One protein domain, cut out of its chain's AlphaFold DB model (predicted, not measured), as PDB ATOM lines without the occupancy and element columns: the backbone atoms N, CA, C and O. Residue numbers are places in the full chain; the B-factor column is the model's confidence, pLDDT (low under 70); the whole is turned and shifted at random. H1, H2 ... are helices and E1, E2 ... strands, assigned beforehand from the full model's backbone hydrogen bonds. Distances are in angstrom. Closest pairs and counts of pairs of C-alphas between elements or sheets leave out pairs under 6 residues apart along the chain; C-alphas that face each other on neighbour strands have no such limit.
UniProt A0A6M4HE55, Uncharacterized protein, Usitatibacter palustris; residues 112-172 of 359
ATOM      1  N   ALA A 112      65.305  95.027  58.063       90.12
ATOM      2  CA  ALA A 112      65.892  94.316  56.933       90.12
ATOM      3  C   ALA A 112      66.873  95.192  56.134       90.12
ATOM      4  O   ALA A 112      66.550  96.305  55.710       90.12
ATOM      5  N   ALA A 113      68.072  94.655  55.905       91.62
ATOM      6  CA  ALA A 113      69.012  95.207  54.943       91.62
ATOM      7  C   ALA A 113      68.499  94.970  53.513       91.62
ATOM      8  O   ALA A 113      67.720  94.049  53.262       91.62
ATOM      9  N   TYR A 114      68.962  95.781  52.566       92.50
ATOM     10  CA  TYR A 114      68.619  95.609  51.156       92.50
ATOM     11  C   TYR A 114      69.856  95.718  50.262       92.50
ATOM     12  O   TYR A 114      70.841  96.377  50.601       92.50
ATOM     13  N   GLY A 115      69.801  95.051  49.110       93.56
ATOM     14  CA  GLY A 115      70.865  95.089  48.112       93.56
ATOM     15  C   GLY A 115      70.791  96.335  47.229       93.56
ATOM     16  O   GLY A 115      69.707  96.741  46.816       93.56
ATOM     17  N   ARG A 116      71.950  96.908  46.888       93.06
ATOM     18  CA  ARG A 116      72.099  98.031  45.931       93.06
ATOM     19  C   ARG A 116      72.461  97.567  44.507       93.06
ATOM     20  O   ARG A 116      72.910  98.368  43.692       93.06
ATOM     21  N   GLY A 117      72.240  96.282  44.211       91.50
ATOM     22  CA  GLY A 117      72.526  95.641  42.922       91.50
ATOM     23  C   GLY A 117      74.002  95.278  42.727       91.50
ATOM     24  O   GLY A 117      74.801  95.396  43.651       91.50
ATOM     25  N   GLY A 118      74.356  94.838  41.514       91.44
ATOM     26  CA  GLY A 118      75.740  94.516  41.125       91.44
ATOM     27  C   GLY A 118      76.617  95.736  40.808       91.44
ATOM     28  O   GLY A 118      77.783  95.575  40.460       91.44
ATOM     29  N   GLY A 119      76.061  96.945  40.923       93.06
ATOM     30  CA  GLY A 119      76.742  98.190  40.586       93.06
ATOM     31  C   GLY A 119      76.882  98.426  39.082       93.06
ATOM     32  O   GLY A 119      76.350  97.695  38.249       93.06
ATOM     33  N   TYR A 120      77.591  99.497  38.747       94.62
ATOM     34  CA  TYR A 120      77.882  99.959  37.398       94.62
ATOM     35  C   TYR A 120      79.397  99.846  37.202       94.62
ATOM     36  O   TYR A 120      80.120 100.795  37.519       94.62
ATOM     37  N   PRO A 121      79.898  98.671  36.776       93.88
ATOM     38  CA  PRO A 121      81.325  98.456  36.582       93.88
ATOM     39  C   PRO A 121      81.827  99.222  35.362       93.88
ATOM     40  O   PRO A 121      81.046  99.593  34.478       93.88
ATOM     41  N   TRP A 122      83.141  99.422  35.313       92.88
ATOM     42  CA  TRP A 122      83.813 100.046  34.184       92.88
ATOM     43  C   TRP A 122      83.655  99.190  32.928       92.88
ATOM     44  O   TRP A 122      83.765  97.963  32.986       92.88
ATOM     45  N   HIS A 123      83.439  99.832  31.784       89.06
ATOM     46  CA  HIS A 123      83.506  99.166  30.486       89.06
ATOM     47  C   HIS A 123      84.249 100.027  29.462       89.06
ATOM     48  O   HIS A 123      84.345 101.240  29.623       89.06
ATOM     49  N   GLY A 124      84.697  99.422  28.359       83.31
ATOM     50  CA  GLY A 124      85.603 100.052  27.385       83.31
ATOM     51  C   GLY A 124      85.191 101.435  26.857       83.31
ATOM     52  O   GLY A 124      86.060 102.239  26.540       83.31
ATOM     53  N   ALA A 125      83.893 101.752  26.813       84.25
ATOM     54  CA  ALA A 125      83.400 103.068  26.393       84.25
ATOM     55  C   ALA A 125      83.534 104.190  27.454       84.25
ATOM     56  O   ALA A 125      83.228 105.338  27.151       84.25
ATOM     57  N   ASP A 126      84.000 103.893  28.673       84.44
ATOM     58  CA  ASP A 126      84.106 104.862  29.782       84.44
ATOM     59  C   ASP A 126      85.425 105.651  29.802       84.44
ATOM     60  O   ASP A 126      85.619 106.538  30.639       84.44
ATOM     61  N   GLY A 127      86.355 105.334  28.893       84.50
ATOM     62  CA  GLY A 127      87.712 105.883  28.919       84.50
ATOM     63  C   GLY A 127      88.470 105.450  30.178       84.50
ATOM     64  O   GLY A 127      88.184 104.407  30.740       84.50
ATOM     65  N   PHE A 128      89.438 106.230  30.654       84.94
ATOM     66  CA  PHE A 128      90.273 105.853  31.812       84.94
ATOM     67  C   PHE A 128      89.816 106.477  33.146       84.94
ATOM     68  O   PHE A 128      90.604 106.560  34.085       84.94
ATOM     69  N   SER A 129      88.564 106.945  33.239       88.44
ATOM     70  CA  SER A 129      88.028 107.629  34.431       88.44
ATOM     71  C   SER A 129      86.782 106.946  35.001       88.44
ATOM     72  O   SER A 129      86.137 106.139  34.335       88.44
ATOM     73  N   ASP A 130      86.405 107.309  36.228       90.00
ATOM     74  CA  ASP A 130      85.187 106.841  36.903       90.00
ATOM     75  C   ASP A 130      83.902 107.562  36.452       90.00
ATOM     76  O   ASP A 130      82.788 107.139  36.778       90.00
ATOM     77  N   SER A 131      84.041 108.627  35.659       91.12
ATOM     78  CA  SER A 131      82.931 109.479  35.227       91.12
ATOM     79  C   SER A 131      81.865 108.726  34.424       91.12
ATOM     80  O   SER A 131      80.673 108.954  34.642       91.12
ATOM     81  N   GLY A 132      82.266 107.788  33.557       92.38
ATOM     82  CA  GLY A 132      81.342 106.972  32.760       92.38
ATOM     83  C   GLY A 132      80.462 106.074  33.631       92.38
ATOM     84  O   GLY A 132      79.232 106.098  33.513       92.38
ATOM     85  N   MET A 133      81.077 105.369  34.589       94.56
ATOM     86  CA  MET A 133      80.371 104.537  35.571       94.56
ATOM     87  C   MET A 133      79.390 105.357  36.415       94.56
ATOM     88  O   MET A 133      78.215 105.000  36.544       94.56
ATOM     89  N   LEU A 134      79.851 106.485  36.970       93.56
ATOM     90  CA  LEU A 134      79.025 107.366  37.796       93.56
ATOM     91  C   LEU A 134      77.887 108.007  36.999       93.56
ATOM     92  O   LEU A 134      76.795 108.166  37.540       93.56
ATOM     93  N   SER A 135      78.107 108.344  35.727       92.81
ATOM     94  CA  SER A 135      77.076 108.893  34.843       92.81
ATOM     95  C   SER A 135      75.946 107.889  34.613       92.81
ATOM     96  O   SER A 135      74.786 108.205  34.884       92.81
ATOM     97  N   ARG A 136      76.276 106.641  34.236       93.44
ATOM     98  CA  ARG A 136      75.271 105.568  34.099       93.44
ATOM     99  C   ARG A 136      74.522 105.321  35.402       93.44
ATOM    100  O   ARG A 136      73.301 105.177  35.393       93.44
ATOM    101  N   CYS A 137      75.241 105.309  36.522       95.31
ATOM    102  CA  CYS A 137      74.626 105.120  37.825       95.31
ATOM    103  C   CYS A 137      73.635 106.245  38.157       95.31
ATOM    104  O   CYS A 137      72.493 105.959  38.516       95.31
ATOM    105  N   ARG A 138      74.039 107.515  38.007       95.31
ATOM    106  CA  ARG A 138      73.202 108.688  38.323       95.31
ATOM    107  C   ARG A 138      71.999 108.811  37.393       95.31
ATOM    108  O   ARG A 138      70.945 109.243  37.844       95.31
ATOM    109  N   ALA A 139      72.129 108.386  36.135       94.69
ATOM    110  CA  ALA A 139      71.009 108.340  35.196       94.69
ATOM    111  C   ALA A 139      69.897 107.384  35.665       94.69
ATOM    112  O   ALA A 139      68.718 107.685  35.501       94.69
ATOM    113  N   ALA A 140      70.262 106.257  36.283       94.69
ATOM    114  CA  ALA A 140      69.311 105.282  36.816       94.69
ATOM    115  C   ALA A 140      68.901 105.543  38.279       94.69
ATOM    116  O   ALA A 140      67.874 105.040  38.726       94.69
ATOM    117  N   ASN A 141      69.695 106.309  39.035       94.31
ATOM    118  CA  ASN A 141      69.515 106.512  40.472       94.31
ATOM    119  C   ASN A 141      69.581 108.007  40.826       94.31
ATOM    120  O   ASN A 141      70.651 108.518  41.173       94.31
ATOM    121  N   PRO A 142      68.432 108.706  40.814       90.00
ATOM    122  CA  PRO A 142      68.369 110.144  41.083       90.00
ATOM    123  C   PRO A 142      68.838 110.537  42.489       90.00
ATOM    124  O   PRO A 142      69.277 111.661  42.704       90.00
ATOM    125  N   ALA A 143      68.765 109.610  43.450       89.62
ATOM    126  CA  ALA A 143      69.193 109.826  44.833       89.62
ATOM    127  C   ALA A 143      70.717 110.000  44.992       89.62
ATOM    128  O   ALA A 143      71.172 110.438  46.046       89.62
ATOM    129  N   GLY A 144      71.501 109.673  43.960       93.69
ATOM    130  CA  GLY A 144      72.952 109.826  43.946       93.69
ATOM    131  C   GLY A 144      73.704 108.499  43.886       93.69
ATOM    132  O   GLY A 144      73.159 107.423  44.140       93.69
ATOM    133  N   CYS A 145      74.990 108.592  43.546       95.19
ATOM    134  CA  CYS A 145      75.887 107.450  43.407       95.19
ATOM    135  C   CYS A 145      77.250 107.734  44.027       95.19
ATOM    136  O   CYS A 145      77.747 108.859  43.963       95.19
ATOM    137  N   GLU A 146      77.852 106.684  44.571       94.31
ATOM    138  CA  GLU A 146      79.176 106.686  45.181       94.31
ATOM    139  C   GLU A 146      80.018 105.530  44.631       94.31
ATOM    140  O   GLU A 146      79.490 104.481  44.243       94.31
ATOM    141  N   MET A 147      81.334 105.716  44.626       93.00
ATOM    142  CA  MET A 147      82.272 104.645  44.305       93.00
ATOM    143  C   MET A 147      82.472 103.731  45.519       93.00
ATOM    144  O   MET A 147      82.584 104.187  46.660       93.00
ATOM    145  N   ASP A 148      82.534 102.426  45.267       92.56
ATOM    146  CA  ASP A 148      82.984 101.425  46.229       92.56
ATOM    147  C   ASP A 148      84.013 100.516  45.549       92.56
ATOM    148  O   ASP A 148      83.686  99.734  44.651       92.56
ATOM    149  N   GLY A 149      85.289 100.713  45.886       89.94
ATOM    150  CA  GLY A 149      86.394 100.176  45.094       89.94
ATOM    151  C   GLY A 149      86.367 100.723  43.662       89.94
ATOM    152  O   GLY A 149      86.313 101.932  43.455       89.94
ATOM    153  N   ALA A 150      86.394  99.827  42.674       90.31
ATOM    154  CA  ALA A 150      86.429 100.168  41.248       90.31
ATOM    155  C   ALA A 150      85.044 100.181  40.565       90.31
ATOM    156  O   ALA A 150      84.971 100.183  39.339       90.31
ATOM    157  N   ILE A 151      83.945 100.140  41.329       93.38
ATOM    158  CA  ILE A 151      82.576 100.039  40.800       93.38
ATOM    159  C   ILE A 151      81.711 101.156  41.398       93.38
ATOM    160  O   ILE A 151      81.754 101.408  42.605       93.38
ATOM    161  N   ALA A 152      80.901 101.818  40.568       95.12
ATOM    162  CA  ALA A 152      79.919 102.792  41.045       95.12
ATOM    163  C   ALA A 152      78.648 102.080  41.524       95.12
ATOM    164  O   ALA A 152      78.140 101.205  40.828       95.12
ATOM    165  N   TYR A 153      78.062 102.485  42.651       96.12
ATOM    166  CA  TYR A 153      76.677 102.104  42.938       96.12
ATOM    167  C   TYR A 153      75.843 103.222  43.575       96.12
ATOM    168  O   TYR A 153      76.410 104.224  44.022       96.12
ATOM    169  N   PRO A 154      74.499 103.080  43.649       96.38
ATOM    170  CA  PRO A 154      73.679 104.103  44.273       96.38
ATOM    171  C   PRO A 154      74.012 104.236  45.755       96.38
ATOM    172  O   PRO A 154      74.408 103.260  46.404       96.38
ATOM    173  N   VAL A 155      73.861 105.448  46.281       94.94
ATOM    174  CA  VAL A 155      74.005 105.705  47.717       94.94
ATOM    175  C   VAL A 155      72.897 104.996  48.497       94.94
ATOM    176  O   VAL A 155      71.795 104.763  47.990       94.94
ATOM    177  N   CYS A 156      73.181 104.637  49.746       93.81
ATOM    178  CA  CYS A 156      72.161 104.066  50.618       93.81
ATOM    179  C   CYS A 156      71.059 105.086  50.955       93.81
ATOM    180  O   CYS A 156      71.292 106.293  51.007       93.81
ATOM    181  N   LYS A 157      69.843 104.587  51.212       91.38
ATOM    182  CA  LYS A 157      68.713 105.386  51.703       91.38
ATOM    183  C   LYS A 157      69.085 106.047  53.042       91.38
ATOM    184  O   LYS A 157      69.874 105.468  53.794       91.38
ATOM    185  N   PRO A 158      68.494 107.206  53.389       88.50
ATOM    186  CA  PRO A 158      68.724 107.843  54.684       88.50
ATOM    187  C   PRO A 158      68.552 106.862  55.854       88.50
ATOM    188  O   PRO A 158      67.599 106.085  55.884       88.50
ATOM    189  N   GLY A 159      69.494 106.881  56.801       84.12
ATOM    190  CA  GLY A 159      69.520 105.962  57.948       84.12
ATOM    191  C   GLY A 159      70.186 104.603  57.688       84.12
ATOM    192  O   GLY A 159      70.355 103.824  58.627       84.12
ATOM    193  N   PHE A 160      70.613 104.323  56.454       90.38
ATOM    194  CA  PHE A 160      71.369 103.124  56.098       90.38
ATOM    195  C   PHE A 160      72.816 103.478  55.756       90.38
ATOM    196  O   PHE A 160      73.106 104.531  55.189       90.38
ATOM    197  N   ARG A 161      73.726 102.557  56.057       90.06
ATOM    198  CA  ARG A 161      75.135 102.609  55.665       90.06
ATOM    199  C   ARG A 161      75.481 101.407  54.802       90.06
ATOM    200  O   ARG A 161      74.892 100.333  54.952       90.06
ATOM    201  N   LYS A 162      76.467 101.575  53.926       91.00
ATOM    202  CA  LYS A 162      76.993 100.462  53.139       91.00
ATOM    203  C   LYS A 162      77.791  99.499  54.020       91.00
ATOM    204  O   LYS A 162      78.594  99.922  54.855       91.00
ATOM    205  N   ILE A 163      77.542  98.208  53.832       89.06
ATOM    206  CA  ILE A 163      78.317  97.100  54.386       89.06
ATOM    207  C   ILE A 163      78.876  96.326  53.194       89.06
ATOM    208  O   ILE A 163      78.134  95.682  52.449       89.06
ATOM    209  N   GLY A 164      80.188  96.447  52.990       86.94
ATOM    210  CA  GLY A 164      80.823  96.040  51.739       86.94
ATOM    211  C   GLY A 164      80.296  96.833  50.538       86.94
ATOM    212  O   GLY A 164      79.742  97.923  50.686       86.94
ATOM    213  N   CYS A 165      80.432  96.249  49.348       86.06
ATOM    214  CA  CYS A 165      80.078  96.908  48.092       86.06
ATOM    215  C   CYS A 165      78.575  97.051  47.864       86.06
ATOM    216  O   CYS A 165      78.138  97.942  47.151       86.06
ATOM    217  N   CYS A 166      77.764  96.144  48.400       88.12
ATOM    218  CA  CYS A 166      76.528  95.788  47.706       88.12
ATOM    219  C   CYS A 166      75.298  95.711  48.622       88.12
ATOM    220  O   CYS A 166      74.191  95.468  48.138       88.12
ATOM    221  N   ILE A 167      75.464  95.950  49.926       92.56
ATOM    222  CA  ILE A 167      74.390  95.860  50.921       92.56
ATOM    223  C   ILE A 167      74.291  97.179  51.682       92.56
ATOM    224  O   ILE A 167      75.282  97.683  52.202       92.56
ATOM    225  N   CYS A 168      73.078  97.709  51.790       93.38
ATOM    226  CA  CYS A 168      72.744  98.804  52.689       93.38
ATOM    227  C   CYS A 168      72.074  98.229  53.939       93.38
ATOM    228  O   CYS A 168      71.025  97.588  53.843       93.38
ATOM    229  N   SER A 169      72.667  98.469  55.108       91.81
ATOM    230  CA  SER A 169      72.148  98.034  56.412       91.81
ATOM    231  C   SER A 169      71.843  99.245  57.302       91.81
ATOM    232  O   SER A 169      72.582 100.232  57.228       91.81
ATOM    233  N   PRO A 170      70.787  99.211  58.135       92.06
ATOM    234  CA  PRO A 170      70.496 100.284  59.080       92.06
ATOM    235  C   PRO A 170      71.685 100.586  59.999       92.06
ATOM    236  O   PRO A 170      72.366  99.679  60.496       92.06
ATOM    237  N   SER A 171      71.929 101.869  60.244       89.19
ATOM    238  CA  SER A 171      72.951 102.314  61.194       89.19
ATOM    239  C   SER A 171      72.432 102.224  62.629       89.19
ATOM    240  O   SER A 171      71.282 102.568  62.901       89.19
ATOM    241  N   CYS A 172      73.284 101.793  63.561       90.56
ATOM    242  CA  CYS A 172      72.970 101.912  64.983       90.56
ATOM    243  C   CYS A 172      72.998 103.386  65.416       90.56
ATOM    244  O   CYS A 172      73.859 104.138  64.948       90.56
TER     245      CYS A 172
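Overview. This is residues 112 to 172 of the 359 residues of an uncharacterized protein of Usitatibacter palustris (UniProt A0A6M4HE55). Two small two-stranded hairpins, E1 with E2 and E3 with E4, follow one another along an elongated body, and the single helix H1 packs on the E1 and E2 hairpin. The long opening stretch, residues 112 to 130, runs past both hairpins and is tied to them by short antiparallel pairings, residues 114 to 115 with 167 to 168 of E4 and residues 120 to 121 with 151 to 152 of E2. The printed part has 61 residues, with one named helix and four named strands in the order H1, E1, E2, E3, E4; both sheets are antiparallel, and the class is mixed, with under half of the residues in named elements. By its radius of gyration of the C-alphas, 11.8 A, it is compact, and its C-alphas span 39 by 21 by 14 A.

Along the chain. E1 is residues 145 to 148, 9.7 A long, and E2 is residues 151 to 154, 10.4 A. H1, residues 131 to 140, is 14.3 A long and begins at C-alpha 131 (82.931, 109.479, 35.227). E3 is residues 160 to 163, 9.4 A, and E4 is residues 167 to 170, 10.1 A, ending at C-alpha 170 (70.496, 100.284, 59.080).

Arrangement. In the hairpin E1 and E2, N 146 and O 153 are within hydrogen-bond range at 2.9 A. The closest C-alphas of H1 and E2 are those of Leu 134 and Ala 152, 5.7 A apart; those of H1 and E1 are Arg 138 and Cys 145, 5.9 A. In H1 every O i to N i+4 pair is within hydrogen-bond range. In the hairpin E3 and E4, N 161 and O 169 are within hydrogen-bond range at 2.8 A. H1, E1 and E2 are each apart from E3 and E4.

Size, cuts and confidence. The two C-alphas farthest apart, those of Ala 125 and Cys 172, are separated by 40.0 A. The printed part has no cut, and the four links between named elements are tight. The mean pLDDT of the printed part is 91.4, and no printed residue is under 70.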